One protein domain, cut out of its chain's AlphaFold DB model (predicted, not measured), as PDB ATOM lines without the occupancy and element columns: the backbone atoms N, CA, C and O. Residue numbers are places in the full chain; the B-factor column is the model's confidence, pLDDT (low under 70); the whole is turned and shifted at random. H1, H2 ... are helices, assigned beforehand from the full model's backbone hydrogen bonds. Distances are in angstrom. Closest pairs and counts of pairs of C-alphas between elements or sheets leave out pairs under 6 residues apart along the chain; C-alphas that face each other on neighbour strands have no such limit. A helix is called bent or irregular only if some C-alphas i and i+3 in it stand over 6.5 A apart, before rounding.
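This is residues 30 to 35 and 53 to 169 of the 234 residues of an uncharacterized protein of Eimeria tenella (UniProt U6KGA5). Three long helices make the body: H3 crosses the kinked H2 obliquely, while H5, bent but running nearly straight, lies side by side with H2 along its second arm. The short H4 packs on the first residues of H2, the short H1 packs on H3, and residues 79 to 84 stick out. The printed part has 123 residues with five named helices, H1 to H5 in chain order, and no named strand: all helix. It is loose, with a radius of gyration of the C-alphas of 17.7 A, and spans 56 by 28 by 27 A, only just a rod.

H2, residues 53 to 80, is 38.6 A long, from C-alpha 53 at (56.774, 44.141, -48.736), with a kink of 31 degrees near residue 67. H3, residues 98 to 125, is 40.5 A long. H5, residues 141 to 168, was assigned as one helix by its hydrogen bonds but is bent: C-alphas 149 and 152 are 6.5 A apart. Its arms are H5a, residues 141 to 149, and H5b, residues 152 to 168, 23.9 A long, ending at C-alpha 168 (30.211, 41.266, -31.586). H4 is residues 127 to 135 and H1 residues 30 to 35.

H2 is the hub. It touches H5b at a shallow tilt of 2 degrees, the same way; the closest C-alphas, of Thr 63 and Met 156, are 6.1 A apart. Residues 111 to 123 of H3 touch H2 at a steep tilt of 54 degrees, opposite ways, closest at C-alphas Gly 66 and Met 115, 5.5 A. H4 touches H2, closest at C-alphas Ile 53 and Gly 134, 5.6 A. H1 touches H3, closest at C-alphas Ala 32 and Leu 106, 6.7 A. H3 and H5b are apart. Every O i to N i+4 pair is within hydrogen-bond range in H1, H3, H4, H5a and H5b; in H2, 23 of 24.

The C-alphas of Pro 95 and Ala 139, the two farthest apart, are 56.9 A apart. Residues 36 to 52 are not printed; C-alphas 35 and 53 are 26.6 A apart across this cut. The link from H2 to H3, 17 residues, is long. Mean pLDDT of the printed part is 77.2, with 24 residues under 70, among them 30 to 35 and 134 to 139.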
ATOM      1  N   SER A  30      28.014  25.516 -48.902       48.94
ATOM      2  CA  SER A  30      28.750  25.291 -50.151       48.94
ATOM      3  C   SER A  30      28.999  26.562 -50.970       48.94
ATOM      4  O   SER A  30      30.089  26.735 -51.509       48.94
ATOM      5  N   LYS A  31      28.027  27.480 -51.056       52.41
ATOM      6  CA  LYS A  31      28.163  28.714 -51.850       52.41
ATOM      7  C   LYS A  31      28.955  29.790 -51.120       52.41
ATOM      8  O   LYS A  31      29.734  30.494 -51.745       52.41
ATOM      9  N   ALA A  32      28.798  29.894 -49.804       55.06
ATOM     10  CA  ALA A  32      29.562  30.847 -49.003       55.06
ATOM     11  C   ALA A  32      31.055  30.476 -48.918       55.06
ATOM     12  O   ALA A  32      31.910  31.355 -49.005       55.06
ATOM     13  N   LEU A  33      31.366  29.177 -48.815       53.00
ATOM     14  CA  LEU A  33      32.743  28.679 -48.853       53.00
ATOM     15  C   LEU A  33      33.398  28.931 -50.219       53.00
ATOM     16  O   LEU A  33      34.545  29.365 -50.268       53.00
ATOM     17  N   ALA A  34      32.657  28.731 -51.315       54.81
ATOM     18  CA  ALA A  34      33.148  28.989 -52.668       54.81
ATOM     19  C   ALA A  34      33.486  30.471 -52.916       54.81
ATOM     20  O   ALA A  34      34.479  30.764 -53.575       54.81
ATOM     21  N   VAL A  35      32.708  31.407 -52.358       56.72
ATOM     22  CA  VAL A  35      33.010  32.845 -52.480       56.72
ATOM     23  C   VAL A  35      34.281  33.209 -51.700       56.72
ATOM     24  O   VAL A  35      35.075  34.002 -52.197       56.72
ATOM     25  N   ILE A  53      57.307  42.786 -48.910       77.06
ATOM     26  CA  ILE A  53      56.774  44.141 -48.736       77.06
ATOM     27  C   ILE A  53      55.292  44.166 -49.116       77.06
ATOM     28  O   ILE A  53      54.455  44.626 -48.340       77.06
ATOM     29  N   TRP A  54      54.950  43.607 -50.275       76.69
ATOM     30  CA  TRP A  54      53.568  43.548 -50.749       76.69
ATOM     31  C   TRP A  54      52.663  42.716 -49.835       76.69
ATOM     32  O   TRP A  54      51.508  43.075 -49.583       76.69
ATOM     33  N   TYR A  55      53.192  41.631 -49.268       79.38
ATOM     34  CA  TYR A  55      52.502  40.851 -48.247       79.38
ATOM     35  C   TYR A  55      52.270  41.659 -46.961       79.38
ATOM     36  O   TYR A  55      51.161  41.650 -46.420       79.38
ATOM     37  N   TRP A  56      53.283  42.398 -46.497       81.50
ATOM     38  CA  TRP A  56      53.170  43.263 -45.321       81.50
ATOM     39  C   TRP A  56      52.102  44.340 -45.494       81.50
ATOM     40  O   TRP A  56      51.245  44.506 -44.625       81.50
ATOM     41  N   ILE A  57      52.117  45.033 -46.635       81.56
ATOM     42  CA  ILE A  57      51.143  46.074 -46.967       81.56
ATOM     43  C   ILE A  57      49.731  45.475 -46.973       81.56
ATOM     44  O   ILE A  57      48.831  46.038 -46.349       81.56
ATOM     45  N   ASN A  58      49.546  44.288 -47.566       82.00
ATOM     46  CA  ASN A  58      48.276  43.554 -47.524       82.00
ATOM     47  C   ASN A  58      47.784  43.283 -46.102       82.00
ATOM     48  O   ASN A  58      46.618  43.541 -45.808       82.00
ATOM     49  N   ILE A  59      48.654  42.829 -45.199       80.88
ATOM     50  CA  ILE A  59      48.283  42.630 -43.792       80.88
ATOM     51  C   ILE A  59      47.920  43.958 -43.123       80.88
ATOM     52  O   ILE A  59      46.921  44.036 -42.406       80.88
ATOM     53  N   MET A  60      48.715  45.006 -43.340       83.50
ATOM     54  CA  MET A  60      48.492  46.315 -42.728       83.50
ATOM     55  C   MET A  60      47.155  46.912 -43.165       83.50
ATOM     56  O   MET A  60      46.375  47.360 -42.325       83.50
ATOM     57  N   VAL A  61      46.836  46.865 -44.456       84.38
ATOM     58  CA  VAL A  61      45.560  47.356 -44.993       84.38
ATOM     59  C   VAL A  61      44.384  46.501 -44.519       84.38
ATOM     60  O   VAL A  61      43.376  47.049 -44.064       84.38
ATOM     61  N   ASP A  62      44.513  45.174 -44.534       85.12
ATOM     62  CA  ASP A  62      43.467  44.268 -44.052       85.12
ATOM     63  C   ASP A  62      43.145  44.499 -42.567       85.12
ATOM     64  O   ASP A  62      41.986  44.472 -42.153       85.12
ATOM     65  N   THR A  63      44.155  44.737 -41.737       84.56
ATOM     66  CA  THR A  63      43.965  44.861 -40.283       84.56
ATOM     67  C   THR A  63      43.564  46.272 -39.851       84.56
ATOM     68  O   THR A  63      42.888  46.426 -38.834       84.56
ATOM     69  N   THR A  64      43.880  47.300 -40.643       86.12
ATOM     70  CA  THR A  64      43.485  48.693 -40.373       86.12
ATOM     71  C   THR A  64      42.141  49.039 -41.014       86.12
ATOM     72  O   THR A  64      41.127  49.184 -40.321       86.12
ATOM     73  N   LEU A  65      42.102  49.130 -42.346       85.31
ATOM     74  CA  LEU A  65      40.897  49.464 -43.101       85.31
ATOM     75  C   LEU A  65      39.856  48.368 -42.980       85.31
ATOM     76  O   LEU A  65      38.667  48.658 -42.836       85.31
ATOM     77  N   GLY A  66      40.287  47.112 -42.973       85.75
ATOM     78  CA  GLY A  66      39.356  46.012 -42.876       85.75
ATOM     79  C   GLY A  66      38.567  45.989 -41.580       85.75
ATOM     80  O   GLY A  66      37.348  45.850 -41.623       85.75
ATOM     81  N   VAL A  67      39.206  46.214 -40.430       86.44
ATOM     82  CA  VAL A  67      38.498  46.271 -39.140       86.44
ATOM     83  C   VAL A  67      37.526  47.452 -39.090       86.44
ATOM     84  O   VAL A  67      36.403  47.306 -38.594       86.44
ATOM     85  N   TYR A  68      37.906  48.600 -39.658       87.44
ATOM     86  CA  TYR A  68      37.021  49.761 -39.768       87.44
ATOM     87  C   TYR A  68      35.787  49.475 -40.641       87.44
ATOM     88  O   TYR A  68      34.649  49.731 -40.232       87.44
ATOM     89  N   VAL A  69      35.990  48.877 -41.816       86.62
ATOM     90  CA  VAL A  69      34.908  48.482 -42.727       86.62
ATOM     91  C   VAL A  69      34.023  47.417 -42.083       86.62
ATOM     92  O   VAL A  69      32.799  47.543 -42.115       86.62
ATOM     93  N   GLN A  70      34.615  46.422 -41.418       86.62
ATOM     94  CA  GLN A  70      33.896  45.377 -40.688       86.62
ATOM     95  C   GLN A  70      32.988  45.983 -39.604       86.62
ATOM     96  O   GLN A  70      31.830  45.582 -39.458       86.62
ATOM     97  N   TYR A  71      33.480  46.988 -38.868       86.88
ATOM     98  CA  TYR A  71      32.694  47.715 -37.871       86.88
ATOM     99  C   TYR A  71      31.490  48.432 -38.495       86.88
ATOM    100  O   TYR A  71      30.359  48.287 -38.011       86.88
ATOM    101  N   MET A  72      31.714  49.178 -39.582       86.56
ATOM    102  CA  MET A  72      30.653  49.912 -40.277       86.56
ATOM    103  C   MET A  72      29.608  48.969 -40.868       86.56
ATOM    104  O   MET A  72      28.407  49.192 -40.688       86.56
ATOM    105  N   LEU A  73      30.047  47.870 -41.479       84.94
ATOM    106  CA  LEU A  73      29.176  46.861 -42.065       84.94
ATOM    107  C   LEU A  73      28.313  46.182 -40.998       84.94
ATOM    108  O   LEU A  73      27.096  46.094 -41.152       84.94
ATOM    109  N   LEU A  74      28.900  45.805 -39.858       83.50
ATOM    110  CA  LEU A  74      28.158  45.224 -38.740       83.50
ATOM    111  C   LEU A  74      27.171  46.228 -38.118       83.50
ATOM    112  O   LEU A  74      26.070  45.860 -37.693       83.50
ATOM    113  N   ARG A  75      27.540  47.511 -38.023       83.50
ATOM    114  CA  ARG A  75      26.642  48.560 -37.517       83.50
ATOM    115  C   ARG A  75      25.484  48.820 -38.480       83.50
ATOM    116  O   ARG A  75      24.349  48.933 -38.013       83.50
ATOM    117  N   GLY A  76      25.756  48.876 -39.781       83.25
ATOM    118  CA  GLY A  76      24.761  49.021 -40.842       83.25
ATOM    119  C   GLY A  76      23.813  47.827 -40.899       83.25
ATOM    120  O   GLY A  76      22.599  48.003 -40.811       83.25
ATOM    121  N   ALA A  77      24.351  46.608 -40.911       81.00
ATOM    122  CA  ALA A  77      23.563  45.382 -40.957       81.00
ATOM    123  C   ALA A  77      22.642  45.233 -39.733       81.00
ATOM    124  O   ALA A  77      21.483  44.859 -39.890       81.00
ATOM    125  N   ARG A  78      23.086  45.624 -38.526       81.50
ATOM    126  CA  ARG A  78      22.216  45.666 -37.329       81.50
ATOM    127  C   ARG A  78      21.071  46.679 -37.437       81.50
ATOM    128  O   ARG A  78      20.022  46.467 -36.834       81.50
ATOM    129  N   ARG A  79      21.265  47.790 -38.157       79.38
ATOM    130  CA  ARG A  79      20.211  48.794 -38.392       79.38
ATOM    131  C   ARG A  79      19.228  48.343 -39.468       79.38
ATOM    132  O   ARG A  79      18.036  48.588 -39.306       79.38
ATOM    133  N   LEU A  80      19.733  47.708 -40.525       77.50
ATOM    134  CA  LEU A  80      18.953  47.292 -41.686       77.50
ATOM    135  C   LEU A  80      18.150  46.013 -41.412       77.50
ATOM    136  O   LEU A  80      16.966  45.945 -41.720       77.50
ATOM    137  N   PHE A  81      18.764  45.029 -40.755       76.94
ATOM    138  CA  PHE A  81      18.169  43.724 -40.463       76.94
ATOM    139  C   PHE A  81      17.816  43.589 -38.977       76.94
ATOM    140  O   PHE A  81      18.331  42.726 -38.257       76.94
ATOM    141  N   LYS A  82      16.928  44.464 -38.489       71.75
ATOM    142  CA  LYS A  82      16.421  44.388 -37.110       71.75
ATOM    143  C   LYS A  82      15.719  43.041 -36.888       71.75
ATOM    144  O   LYS A  82      14.775  42.711 -37.593       71.75
ATOM    145  N   GLY A  83      16.174  42.269 -35.898       64.44
ATOM    146  CA  GLY A  83      15.568  40.980 -35.529       64.44
ATOM    147  C   GLY A  83      16.086  39.755 -36.297       64.44
ATOM    148  O   GLY A  83      15.582  38.651 -36.091       64.44
ATOM    149  N   ALA A  84      17.107  39.906 -37.146       69.00
ATOM    150  CA  ALA A  84      17.722  38.771 -37.826       69.00
ATOM    151  C   ALA A  84      18.512  37.884 -36.842       69.00
ATOM    152  O   ALA A  84      19.538  38.292 -36.296       69.00
ATOM    153  N   LYS A  85      18.060  36.634 -36.652       66.31
ATOM    154  CA  LYS A  85      18.701  35.643 -35.759       66.31
ATOM    155  C   LYS A  85      20.140  35.289 -36.164       66.31
ATOM    156  O   LYS A  85      20.927  34.878 -35.318       66.31
ATOM    157  N   CYS A  86      20.493  35.469 -37.437       65.31
ATOM    158  CA  CYS A  86      21.854  35.286 -37.951       65.31
ATOM    159  C   CYS A  86      22.829  36.395 -37.512       65.31
ATOM    160  O   CYS A  86      24.026  36.150 -37.465       65.31
ATOM    161  N   LEU A  87      22.327  37.572 -37.117       66.00
ATOM    162  CA  LEU A  87      23.115  38.677 -36.544       66.00
ATOM    163  C   LEU A  87      23.094  38.704 -35.010       66.00
ATOM    164  O   LEU A  87      23.699  39.574 -34.377       66.00
ATOM    165  N   GLU A  88      22.376  37.766 -34.397       71.06
ATOM    166  CA  GLU A  88      22.258  37.609 -32.953       71.06
ATOM    167  C   GLU A  88      23.391  36.725 -32.414       71.06
ATOM    168  O   GLU A  88      23.168  35.646 -31.863       71.06
ATOM    169  N   TYR A  89      24.625  37.204 -32.582       73.12
ATOM    170  CA  TYR A  89      25.815  36.510 -32.098       73.12
ATOM    171  C   TYR A  89      25.725  36.242 -30.589       73.12
ATOM    172  O   TYR A  89      25.390  37.129 -29.796       73.12
ATOM    173  N   GLY A  90      26.019  35.002 -30.194       69.19
ATOM    174  CA  GLY A  90      25.988  34.565 -28.795       69.19
ATOM    175  C   GLY A  90      24.679  33.915 -28.331       69.19
ATOM    176  O   GLY A  90      24.607  33.500 -27.176       69.19
ATOM    177  N   SER A  91      23.663  33.788 -29.193       68.69
ATOM    178  CA  SER A  91      22.459  32.987 -28.920       68.69
ATOM    179  C   SER A  91      22.437  31.742 -29.808       68.69
ATOM    180  O   SER A  91      22.093  31.818 -30.986       68.69
ATOM    181  N   TYR A  92      22.818  30.591 -29.245       69.75
ATOM    182  CA  TYR A  92      22.896  29.310 -29.968       69.75
ATOM    183  C   TYR A  92      21.764  28.328 -29.606       69.75
ATOM    184  O   TYR A  92      21.675  27.244 -30.185       69.75
ATOM    185  N   GLY A  93      20.860  28.722 -28.701       65.19
ATOM    186  CA  GLY A  93      19.782  27.879 -28.170       65.19
ATOM    187  C   GLY A  93      20.226  26.932 -27.045       65.19
ATOM    188  O   GLY A  93      21.412  26.820 -26.741       65.19
ATOM    189  N   SER A  94      19.256  26.258 -26.418       62.69
ATOM    190  CA  SER A  94      19.474  25.218 -25.399       62.69
ATOM    191  C   SER A  94      18.576  24.015 -25.720       62.69
ATOM    192  O   SER A  94      17.365  24.142 -25.538       62.69
ATOM    193  N   PRO A  95      19.099  22.874 -26.219       74.38
ATOM    194  CA  PRO A  95      20.502  22.552 -26.548       74.38
ATOM    195  C   PRO A  95      21.061  23.345 -27.756       74.38
ATOM    196  O   PRO A  95      20.275  23.891 -28.539       74.38
ATOM    197  N   PRO A  96      22.400  23.446 -27.918       72.94
ATOM    198  CA  PRO A  96      23.021  24.236 -28.983       72.94
ATOM    199  C   PRO A  96      22.644  23.694 -30.364       72.94
ATOM    200  O   PRO A  96      22.897  22.537 -30.699       72.94
ATOM    201  N   ARG A  97      22.029  24.544 -31.189       73.81
ATOM    202  CA  ARG A  97      21.593  24.175 -32.539       73.81
ATOM    203  C   ARG A  97      22.705  24.483 -33.537       73.81
ATOM    204  O   ARG A  97      22.993  25.650 -33.809       73.81
ATOM    205  N   TRP A  98      23.266  23.443 -34.151       74.00
ATOM    206  CA  TRP A  98      24.301  23.569 -35.186       74.00
ATOM    207  C   TRP A  98      23.884  24.465 -36.357       74.00
ATOM    208  O   TRP A  98      24.703  25.221 -36.866       74.00
ATOM    209  N   SER A  99      22.603  24.466 -36.735       70.94
ATOM    210  CA  SER A  99      22.088  25.339 -37.798       70.94
ATOM    211  C   SER A  99      22.163  26.832 -37.457       70.94
ATOM    212  O   SER A  99      22.432  27.645 -38.339       70.94
ATOM    213  N   ALA A 100      21.983  27.207 -36.186       71.38
ATOM    214  CA  ALA A 100      22.125  28.590 -35.735       71.38
ATOM    215  C   ALA A 100      23.602  29.014 -35.684       71.38
ATOM    216  O   ALA A 100      23.938  30.108 -36.131       71.38
ATOM    217  N   CYS A 101      24.481  28.122 -35.209       73.44
ATOM    218  CA  CYS A 101      25.930  28.333 -35.233       73.44
ATOM    219  C   CYS A 101      26.438  28.536 -36.665       73.44
ATOM    220  O   CYS A 101      27.117  29.519 -36.955       73.44
ATOM    221  N   LEU A 102      26.016  27.662 -37.582       74.75
ATOM    222  CA  LEU A 102      26.408  27.732 -38.981       74.75
ATOM    223  C   LEU A 102      25.885  29.001 -39.654       74.75
ATOM    224  O   LEU A 102      26.638  29.676 -40.340       74.75
ATOM    225  N   SER A 103      24.626  29.380 -39.419       71.81
ATOM    226  CA  SER A 103      24.064  30.617 -39.975       71.81
ATOM    227  C   SER A 103      24.808  31.869 -39.487       71.81
ATOM    228  O   SER A 103      25.098  32.761 -40.284       71.81
ATOM    229  N   GLN A 104      25.186  31.921 -38.205       80.12
ATOM    230  CA  GLN A 104      25.993  33.020 -37.661       80.12
ATOM    231  C   GLN A 104      27.413  33.022 -38.244       80.12
ATOM    232  O   GLN A 104      27.882  34.074 -38.679       80.12
ATOM    233  N   ALA A 105      28.066  31.860 -38.342       79.31
ATOM    234  CA  ALA A 105      29.386  31.734 -38.959       79.31
ATOM    235  C   ALA A 105      29.371  32.161 -40.435       79.31
ATOM    236  O   ALA A 105      30.248  32.894 -40.877       79.31
ATOM    237  N   LEU A 106      28.340  31.775 -41.186       75.38
ATOM    238  CA  LEU A 106      28.186  32.135 -42.594       75.38
ATOM    239  C   LEU A 106      27.934  33.627 -42.800       75.38
ATOM    240  O   LEU A 106      28.532  34.228 -43.691       75.38
ATOM    241  N   SER A 107      27.109  34.243 -41.952       77.81
ATOM    242  CA  SER A 107      26.929  35.698 -41.982       77.81
ATOM    243  C   SER A 107      28.242  36.440 -41.716       77.81
ATOM    244  O   SER A 107      28.538  37.433 -42.376       77.81
ATOM    245  N   TRP A 108      29.062  35.923 -40.795       81.31
ATOM    246  CA  TRP A 108      30.373  36.481 -40.491       81.31
ATOM    247  C   TRP A 108      31.334  36.337 -41.674       81.31
ATOM    248  O   TRP A 108      32.001  37.298 -42.044       81.31
ATOM    249  N   GLN A 109      31.336  35.173 -42.329       81.88
ATOM    250  CA  GLN A 109      32.130  34.950 -43.538       81.88
ATOM    251  C   GLN A 109      31.744  35.904 -44.673       81.88
ATOM    252  O   GLN A 109      32.625  36.443 -45.337       81.88
ATOM    253  N   ALA A 110      30.452  36.187 -44.859       78.38
ATOM    254  CA  ALA A 110      30.005  37.176 -45.838       78.38
ATOM    255  C   ALA A 110      30.531  38.591 -45.526       78.38
ATOM    256  O   ALA A 110      30.901  39.324 -46.441       78.38
ATOM    257  N   PHE A 111      30.612  38.972 -44.246       83.38
ATOM    258  CA  PHE A 111      31.203  40.252 -43.851       83.38
ATOM    259  C   PHE A 111      32.711  40.306 -44.101       83.38
ATOM    260  O   PHE A 111      33.177  41.288 -44.675       83.38
ATOM    261  N   CYS A 112      33.450  39.248 -43.749       82.69
ATOM    262  CA  CYS A 112      34.881  39.156 -44.049       82.69
ATOM    263  C   CYS A 112      35.150  39.257 -45.555       82.69
ATOM    264  O   CYS A 112      36.076  39.940 -45.975       82.69
ATOM    265  N   LEU A 113      34.308  38.631 -46.377       80.50
ATOM    266  CA  LEU A 113      34.419  38.689 -47.830       80.50
ATOM    267  C   LEU A 113      34.213  40.087 -48.395       80.50
ATOM    268  O   LEU A 113      34.991  40.541 -49.229       80.50
ATOM    269  N   PHE A 114      33.172  40.776 -47.935       81.50
ATOM    270  CA  PHE A 114      32.897  42.139 -48.371       81.50
ATOM    271  C   PHE A 114      34.034  43.090 -47.983       81.50
ATOM    272  O   PHE A 114      34.484  43.889 -48.803       81.50
ATOM    273  N   MET A 115      34.537  42.959 -46.753       82.75
ATOM    274  CA  MET A 115      35.718  43.686 -46.292       82.75
ATOM    275  C   MET A 115      36.939  43.385 -47.173       82.75
ATOM    276  O   MET A 115      37.618  44.319 -47.592       82.75
ATOM    277  N   LYS A 116      37.178  42.115 -47.522       80.25
ATOM    278  CA  LYS A 116      38.326  41.698 -48.335       80.25
ATOM    279  C   LYS A 116      38.252  42.264 -49.751       80.25
ATOM    280  O   LYS A 116      39.249  42.762 -50.252       80.25
ATOM    281  N   ILE A 117      37.072  42.254 -50.376       81.62
ATOM    282  CA  ILE A 117      36.853  42.867 -51.699       81.62
ATOM    283  C   ILE A 117      37.140  44.370 -51.650       81.62
ATOM    284  O   ILE A 117      37.788  44.897 -52.551       81.62
ATOM    285  N   PHE A 118      36.689  45.054 -50.598       83.62
ATOM    286  CA  PHE A 118      36.945  46.481 -50.429       83.62
ATOM    287  C   PHE A 118      38.438  46.780 -50.227       83.62
ATOM    288  O   PHE A 118      38.970  47.675 -50.879       83.62
ATOM    289  N   ALA A 119      39.122  46.011 -49.375       82.44
ATOM    290  CA  ALA A 119      40.563  46.135 -49.157       82.44
ATOM    291  C   ALA A 119      41.354  45.882 -50.451       82.44
ATOM    292  O   ALA A 119      42.208  46.682 -50.820       82.44
ATOM    293  N   SER A 120      40.998  44.836 -51.198       78.06
ATOM    294  CA  SER A 120      41.571  44.527 -52.509       78.06
ATOM    295  C   SER A 120      41.365  45.652 -53.528       78.06
ATOM    296  O   SER A 120      42.296  46.020 -54.235       78.06
ATOM    297  N   ALA A 121      40.163  46.227 -53.602       82.69
ATOM    298  CA  ALA A 121      39.885  47.349 -54.497       82.69
ATOM    299  C   ALA A 121      40.688  48.603 -54.112       82.69
ATOM    300  O   ALA A 121      41.181  49.310 -54.986       82.69
ATOM    301  N   PHE A 122      40.851  48.857 -52.810       83.69
ATOM    302  CA  PHE A 122      41.666  49.956 -52.297       83.69
ATOM    303  C   PHE A 122      43.151  49.785 -52.645       83.69
ATOM    304  O   PHE A 122      43.786  50.745 -53.074       83.69
ATOM    305  N   MET A 123      43.681  48.564 -52.534       77.62
ATOM    306  CA  MET A 123      45.054  48.241 -52.939       77.62
ATOM    307  C   MET A 123      45.304  48.500 -54.421       77.62
ATOM    308  O   MET A 123      46.283  49.151 -54.768       77.62
ATOM    309  N   LEU A 124      44.393  48.042 -55.286       77.44
ATOM    310  CA  LEU A 124      44.500  48.261 -56.731       77.44
ATOM    311  C   LEU A 124      44.462  49.753 -57.095       77.44
ATOM    312  O   LEU A 124      45.087  50.162 -58.067       77.44
ATOM    313  N   ALA A 125      43.745  50.573 -56.322       82.56
ATOM    314  CA  ALA A 125      43.652  52.010 -56.565       82.56
ATOM    315  C   ALA A 125      44.897  52.799 -56.119       82.56
ATOM    316  O   ALA A 125      45.130  53.892 -56.631       82.56
ATOM    317  N   LEU A 126      45.676  52.284 -55.164       78.88
ATOM    318  CA  LEU A 126      46.793  52.997 -54.528       78.88
ATOM    319  C   LEU A 126      48.134  52.273 -54.682       78.88
ATOM    320  O   LEU A 126      49.025  52.448 -53.854       78.88
ATOM    321  N   GLN A 127      48.286  51.478 -55.739       72.94
ATOM    322  CA  GLN A 127      49.466  50.641 -55.952       72.94
ATOM    323  C   GLN A 127      50.784  51.445 -55.902       72.94
ATOM    324  O   GLN A 127      51.711  51.047 -55.205       72.94
ATOM    325  N   GLU A 128      50.821  52.610 -56.556       75.12
ATOM    326  CA  GLU A 128      51.990  53.505 -56.631       75.12
ATOM    327  C   GLU A 128      52.453  54.040 -55.252       75.12
ATOM    328  O   GLU A 128      53.564  53.723 -54.827       75.12
ATOM    329  N   PRO A 129      51.631  54.782 -54.473       75.69
ATOM    330  CA  PRO A 129      52.075  55.327 -53.183       75.69
ATOM    331  C   PRO A 129      52.341  54.249 -52.122       75.69
ATOM    332  O   PRO A 129      53.107  54.470 -51.182       75.69
ATOM    333  N   LEU A 130      51.697  53.084 -52.236       71.06
ATOM    334  CA  LEU A 130      51.930  51.960 -51.331       71.06
ATOM    335  C   LEU A 130      53.290  51.298 -51.595       71.06
ATOM    336  O   LEU A 130      53.963  50.914 -50.636       71.06
ATOM    337  N   GLY A 131      53.718  51.224 -52.860       69.94
ATOM    338  CA  GLY A 131      55.044  50.737 -53.243       69.94
ATOM    339  C   GLY A 131      56.175  51.595 -52.664       69.94
ATOM    340  O   GLY A 131      57.101  51.065 -52.049       69.94
ATOM    341  N   GLU A 132      56.054  52.925 -52.744       75.44
ATOM    342  CA  GLU A 132      57.043  53.856 -52.171       75.44
ATOM    343  C   GLU A 132      57.156  53.737 -50.643       75.44
ATOM    344  O   GLU A 132      58.257  53.743 -50.083       75.44
ATOM    345  N   LEU A 133      56.022  53.568 -49.952       71.69
ATOM    346  CA  LEU A 133      56.011  53.329 -48.507       71.69
ATOM    347  C   LEU A 133      56.759  52.036 -48.156       71.69
ATOM    348  O   LEU A 133      57.493  51.990 -47.167       71.69
ATOM    349  N   GLY A 134      56.601  51.002 -48.978       69.12
ATOM    350  CA  GLY A 134      57.300  49.733 -48.842       69.12
ATOM    351  C   GLY A 134      58.818  49.846 -48.987       69.12
ATOM    352  O   GLY A 134      59.554  49.285 -48.170       69.12
ATOM    353  N   ALA A 135      59.286  50.629 -49.960       68.62
ATOM    354  CA  ALA A 135      60.710  50.863 -50.203       68.62
ATOM    355  C   ALA A 135      61.417  51.550 -49.015       68.62
ATOM    356  O   ALA A 135      62.600  51.319 -48.767       68.62
ATOM    357  N   SER A 136      60.693  52.339 -48.212       67.19
ATOM    358  CA  SER A 136      61.255  52.989 -47.016       67.19
ATOM    359  C   SER A 136      61.658  52.012 -45.894       67.19
ATOM    360  O   SER A 136      62.468  52.361 -45.032       67.19
ATOM    361  N   LEU A 137      61.143  50.774 -45.908       66.06
ATOM    362  CA  LEU A 137      61.450  49.740 -44.911       66.06
ATOM    363  C   LEU A 137      62.752  48.963 -45.200       66.06
ATOM    364  O   LEU A 137      63.124  48.098 -44.403       66.06
ATOM    365  N   ASP A 138      63.473  49.253 -46.291       66.44
ATOM    366  CA  ASP A 138      64.648  48.471 -46.719       66.44
ATOM    367  C   ASP A 138      65.972  48.772 -46.000       66.44
ATOM    368  O   ASP A 138      67.020  48.236 -46.353       66.44
ATOM    369  N   ALA A 139      65.952  49.581 -44.941       69.75
ATOM    370  CA  ALA A 139      67.173  49.976 -44.240       69.75
ATOM    371  C   ALA A 139      67.954  48.796 -43.615       69.75
ATOM    372  O   ALA A 139      69.168  48.894 -43.460       69.75
ATOM    373  N   ASN A 140      67.284  47.697 -43.225       76.75
ATOM    374  CA  ASN A 140      67.927  46.514 -42.631       76.75
ATOM    375  C   ASN A 140      67.177  45.204 -42.967       76.75
ATOM    376  O   ASN A 140      66.089  44.983 -42.427       76.75
ATOM    377  N   PRO A 141      67.761  44.267 -43.739       78.44
ATOM    378  CA  PRO A 141      67.044  43.091 -44.251       78.44
ATOM    379  C   PRO A 141      66.620  42.087 -43.163       78.44
ATOM    380  O   PRO A 141      65.503  41.569 -43.197       78.44
ATOM    381  N   ASN A 142      67.463  41.847 -42.151       78.88
ATOM    382  CA  ASN A 142      67.149  40.909 -41.061       78.88
ATOM    383  C   ASN A 142      66.033  41.434 -40.143       78.88
ATOM    384  O   ASN A 142      65.139  40.686 -39.744       78.88
ATOM    385  N   ALA A 143      66.066  42.732 -39.826       78.00
ATOM    386  CA  ALA A 143      65.034  43.372 -39.017       78.00
ATOM    387  C   ALA A 143      63.712  43.487 -39.793       78.00
ATOM    388  O   ALA A 143      62.656  43.193 -39.234       78.00
ATOM    389  N   LYS A 144      63.773  43.828 -41.090       80.62
ATOM    390  CA  LYS A 144      62.623  43.869 -42.007       80.62
ATOM    391  C   LYS A 144      61.871  42.541 -42.003       80.62
ATOM    392  O   LYS A 144      60.673  42.529 -41.734       80.62
ATOM    393  N   LEU A 145      62.566  41.420 -42.210       81.88
ATOM    394  CA  LEU A 145      61.930  40.102 -42.252       81.88
ATOM    395  C   LEU A 145      61.228  39.748 -40.931       81.88
ATOM    396  O   LEU A 145      60.082  39.297 -40.942       81.88
ATOM    397  N   PHE A 146      61.887  39.992 -39.793       84.62
ATOM    398  CA  PHE A 146      61.303  39.726 -38.478       84.62
ATOM    399  C   PHE A 146      60.066  40.596 -38.209       84.62
ATOM    400  O   PHE A 146      59.037  40.100 -37.749       84.62
ATOM    401  N   VAL A 147      60.131  41.891 -38.527       82.50
ATOM    402  CA  VAL A 147      59.012  42.815 -38.310       82.50
ATOM    403  C   VAL A 147      57.826  42.470 -39.208       82.50
ATOM    404  O   VAL A 147      56.690  42.442 -38.728       82.50
ATOM    405  N   VAL A 148      58.073  42.170 -40.483       81.19
ATOM    406  CA  VAL A 148      57.026  41.889 -41.473       81.19
ATOM    407  C   VAL A 148      56.319  40.564 -41.204       81.19
ATOM    408  O   VAL A 148      55.092  40.515 -41.246       81.19
ATOM    409  N   MET A 149      57.074  39.499 -40.922       81.25
ATOM    410  CA  MET A 149      56.517  38.145 -40.826       81.25
ATOM    411  C   MET A 149      56.130  37.741 -39.405       81.25
ATOM    412  O   MET A 149      55.246  36.906 -39.231       81.25
ATOM    413  N   VAL A 150      56.781  38.302 -38.381       81.06
ATOM    414  CA  VAL A 150      56.582  37.873 -36.989       81.06
ATOM    415  C   VAL A 150      55.897  38.964 -36.182       81.06
ATOM    416  O   VAL A 150      54.783  38.762 -35.705       81.06
ATOM    417  N   ALA A 151      56.513  40.139 -36.043       86.00
ATOM    418  CA  ALA A 151      55.986  41.164 -35.140       86.00
ATOM    419  C   ALA A 151      54.630  41.715 -35.611       86.00
ATOM    420  O   ALA A 151      53.677  41.773 -34.830       86.00
ATOM    421  N   THR A 152      54.524  42.080 -36.892       84.50
ATOM    422  CA  THR A 152      53.308  42.688 -37.449       84.50
ATOM    423  C   THR A 152      52.117  41.728 -37.392       84.50
ATOM    424  O   THR A 152      51.091  42.124 -36.834       84.50
ATOM    425  N   PRO A 153      52.205  40.467 -37.867       82.88
ATOM    426  CA  PRO A 153      51.064  39.558 -37.824       82.88
ATOM    427  C   PRO A 153      50.652  39.220 -36.391       82.88
ATOM    428  O   PRO A 153      49.461  39.100 -36.118       82.88
ATOM    429  N   LEU A 154      51.600  39.123 -35.452       85.06
ATOM    430  CA  LEU A 154      51.279  38.886 -34.044       85.06
ATOM    431  C   LEU A 154      50.470  40.039 -33.443       85.06
ATOM    432  O   LEU A 154      49.421  39.801 -32.840       85.06
ATOM    433  N   VAL A 155      50.922  41.282 -33.618       88.81
ATOM    434  CA  VAL A 155      50.247  42.454 -33.043       88.81
ATOM    435  C   VAL A 155      48.921  42.715 -33.751       88.81
ATOM    436  O   VAL A 155      47.883  42.830 -33.098       88.81
ATOM    437  N   MET A 156      48.928  42.768 -35.081       84.06
ATOM    438  CA  MET A 156      47.762  43.188 -35.855       84.06
ATOM    439  C   MET A 156      46.637  42.153 -35.834       84.06
ATOM    440  O   MET A 156      45.479  42.531 -35.653       84.06
ATOM    441  N   ASN A 157      46.947  40.852 -35.892       85.75
ATOM    442  CA  ASN A 157      45.908  39.829 -35.742       85.75
ATOM    443  C   ASN A 157      45.345  39.821 -34.312       85.75
ATOM    444  O   ASN A 157      44.133  39.688 -34.133       85.75
ATOM    445  N   SER A 158      46.178  40.042 -33.287       88.25
ATOM    446  CA  SER A 158      45.701  40.168 -31.899       88.25
ATOM    447  C   SER A 158      44.736  41.344 -31.735       88.25
ATOM    448  O   SER A 158      43.665  41.192 -31.140       88.25
ATOM    449  N   LEU A 159      45.067  42.503 -32.314       85.12
ATOM    450  CA  LEU A 159      44.185  43.671 -32.339       85.12
ATOM    451  C   LEU A 159      42.885  43.385 -33.097       85.12
ATOM    452  O   LEU A 159      41.809  43.754 -32.623       85.12
ATOM    453  N   GLN A 160      42.958  42.686 -34.231       83.81
ATOM    454  CA  GLN A 160      41.785  42.311 -35.015       83.81
ATOM    455  C   GLN A 160      40.824  41.430 -34.211       83.81
ATOM    456  O   GLN A 160      39.617  41.695 -34.211       83.81
ATOM    457  N   TYR A 161      41.330  40.431 -33.480       84.06
ATOM    458  CA  TYR A 161      40.503  39.601 -32.602       84.06
ATOM    459  C   TYR A 161      39.898  40.405 -31.452       84.06
ATOM    460  O   TYR A 161      38.703  40.277 -31.176       84.06
ATOM    461  N   TRP A 162      40.689  41.270 -30.816       86.88
ATOM    462  CA  TRP A 162      40.229  42.091 -29.698       86.88
ATOM    463  C   TRP A 162      39.118  43.073 -30.100       86.88
ATOM    464  O   TRP A 162      38.081  43.172 -29.430       86.88
ATOM    465  N   LEU A 163      39.289  43.761 -31.231       83.31
ATOM    466  CA  LEU A 163      38.288  44.679 -31.773       83.31
ATOM    467  C   LEU A 163      37.040  43.925 -32.243       83.31
ATOM    468  O   LEU A 163      35.917  44.332 -31.944       83.31
ATOM    469  N   THR A 164      37.223  42.783 -32.904       83.56
ATOM    470  CA  THR A 164      36.115  41.933 -33.353       83.56
ATOM    471  C   THR A 164      35.263  41.437 -32.184       83.56
ATOM    472  O   THR A 164      34.038  41.591 -32.229       83.56
ATOM    473  N   ASP A 165      35.872  40.922 -31.106       83.19
ATOM    474  CA  ASP A 165      35.131  40.514 -29.900       83.19
ATOM    475  C   ASP A 165      34.350  41.699 -29.317       83.19
ATOM    476  O   ASP A 165      33.158  41.587 -29.011       83.19
ATOM    477  N   SER A 166      34.982  42.874 -29.277       82.62
ATOM    478  CA  SER A 166      34.376  44.105 -28.766       82.62
ATOM    479  C   SER A 166      33.137  44.547 -29.559       82.62
ATOM    480  O   SER A 166      32.196  45.099 -28.982       82.62
ATOM    481  N   PHE A 167      33.090  44.301 -30.872       77.88
ATOM    482  CA  PHE A 167      31.958  44.686 -31.724       77.88
ATOM    483  C   PHE A 167      30.807  43.675 -31.723       77.88
ATOM    484  O   PHE A 167      29.635  44.068 -31.863       77.88
ATOM    485  N   ILE A 168      31.149  42.391 -31.590       74.31
ATOM    486  CA  ILE A 168      30.211  41.266 -31.586       74.31
ATOM    487  C   ILE A 168      29.446  41.210 -30.261       74.31
ATOM    488  O   ILE A 168      28.240  40.939 -30.247       74.31
ATOM    489  N   LYS A 169      30.107  41.509 -29.137       64.38
ATOM    490  CA  LYS A 169      29.496  41.413 -27.809       64.38
ATOM    491  C   LYS A 169      28.340  42.403 -27.652       64.38
ATOM    492  O   LYS A 169      28.474  43.616 -27.822       64.38
TER     493      LYS A 169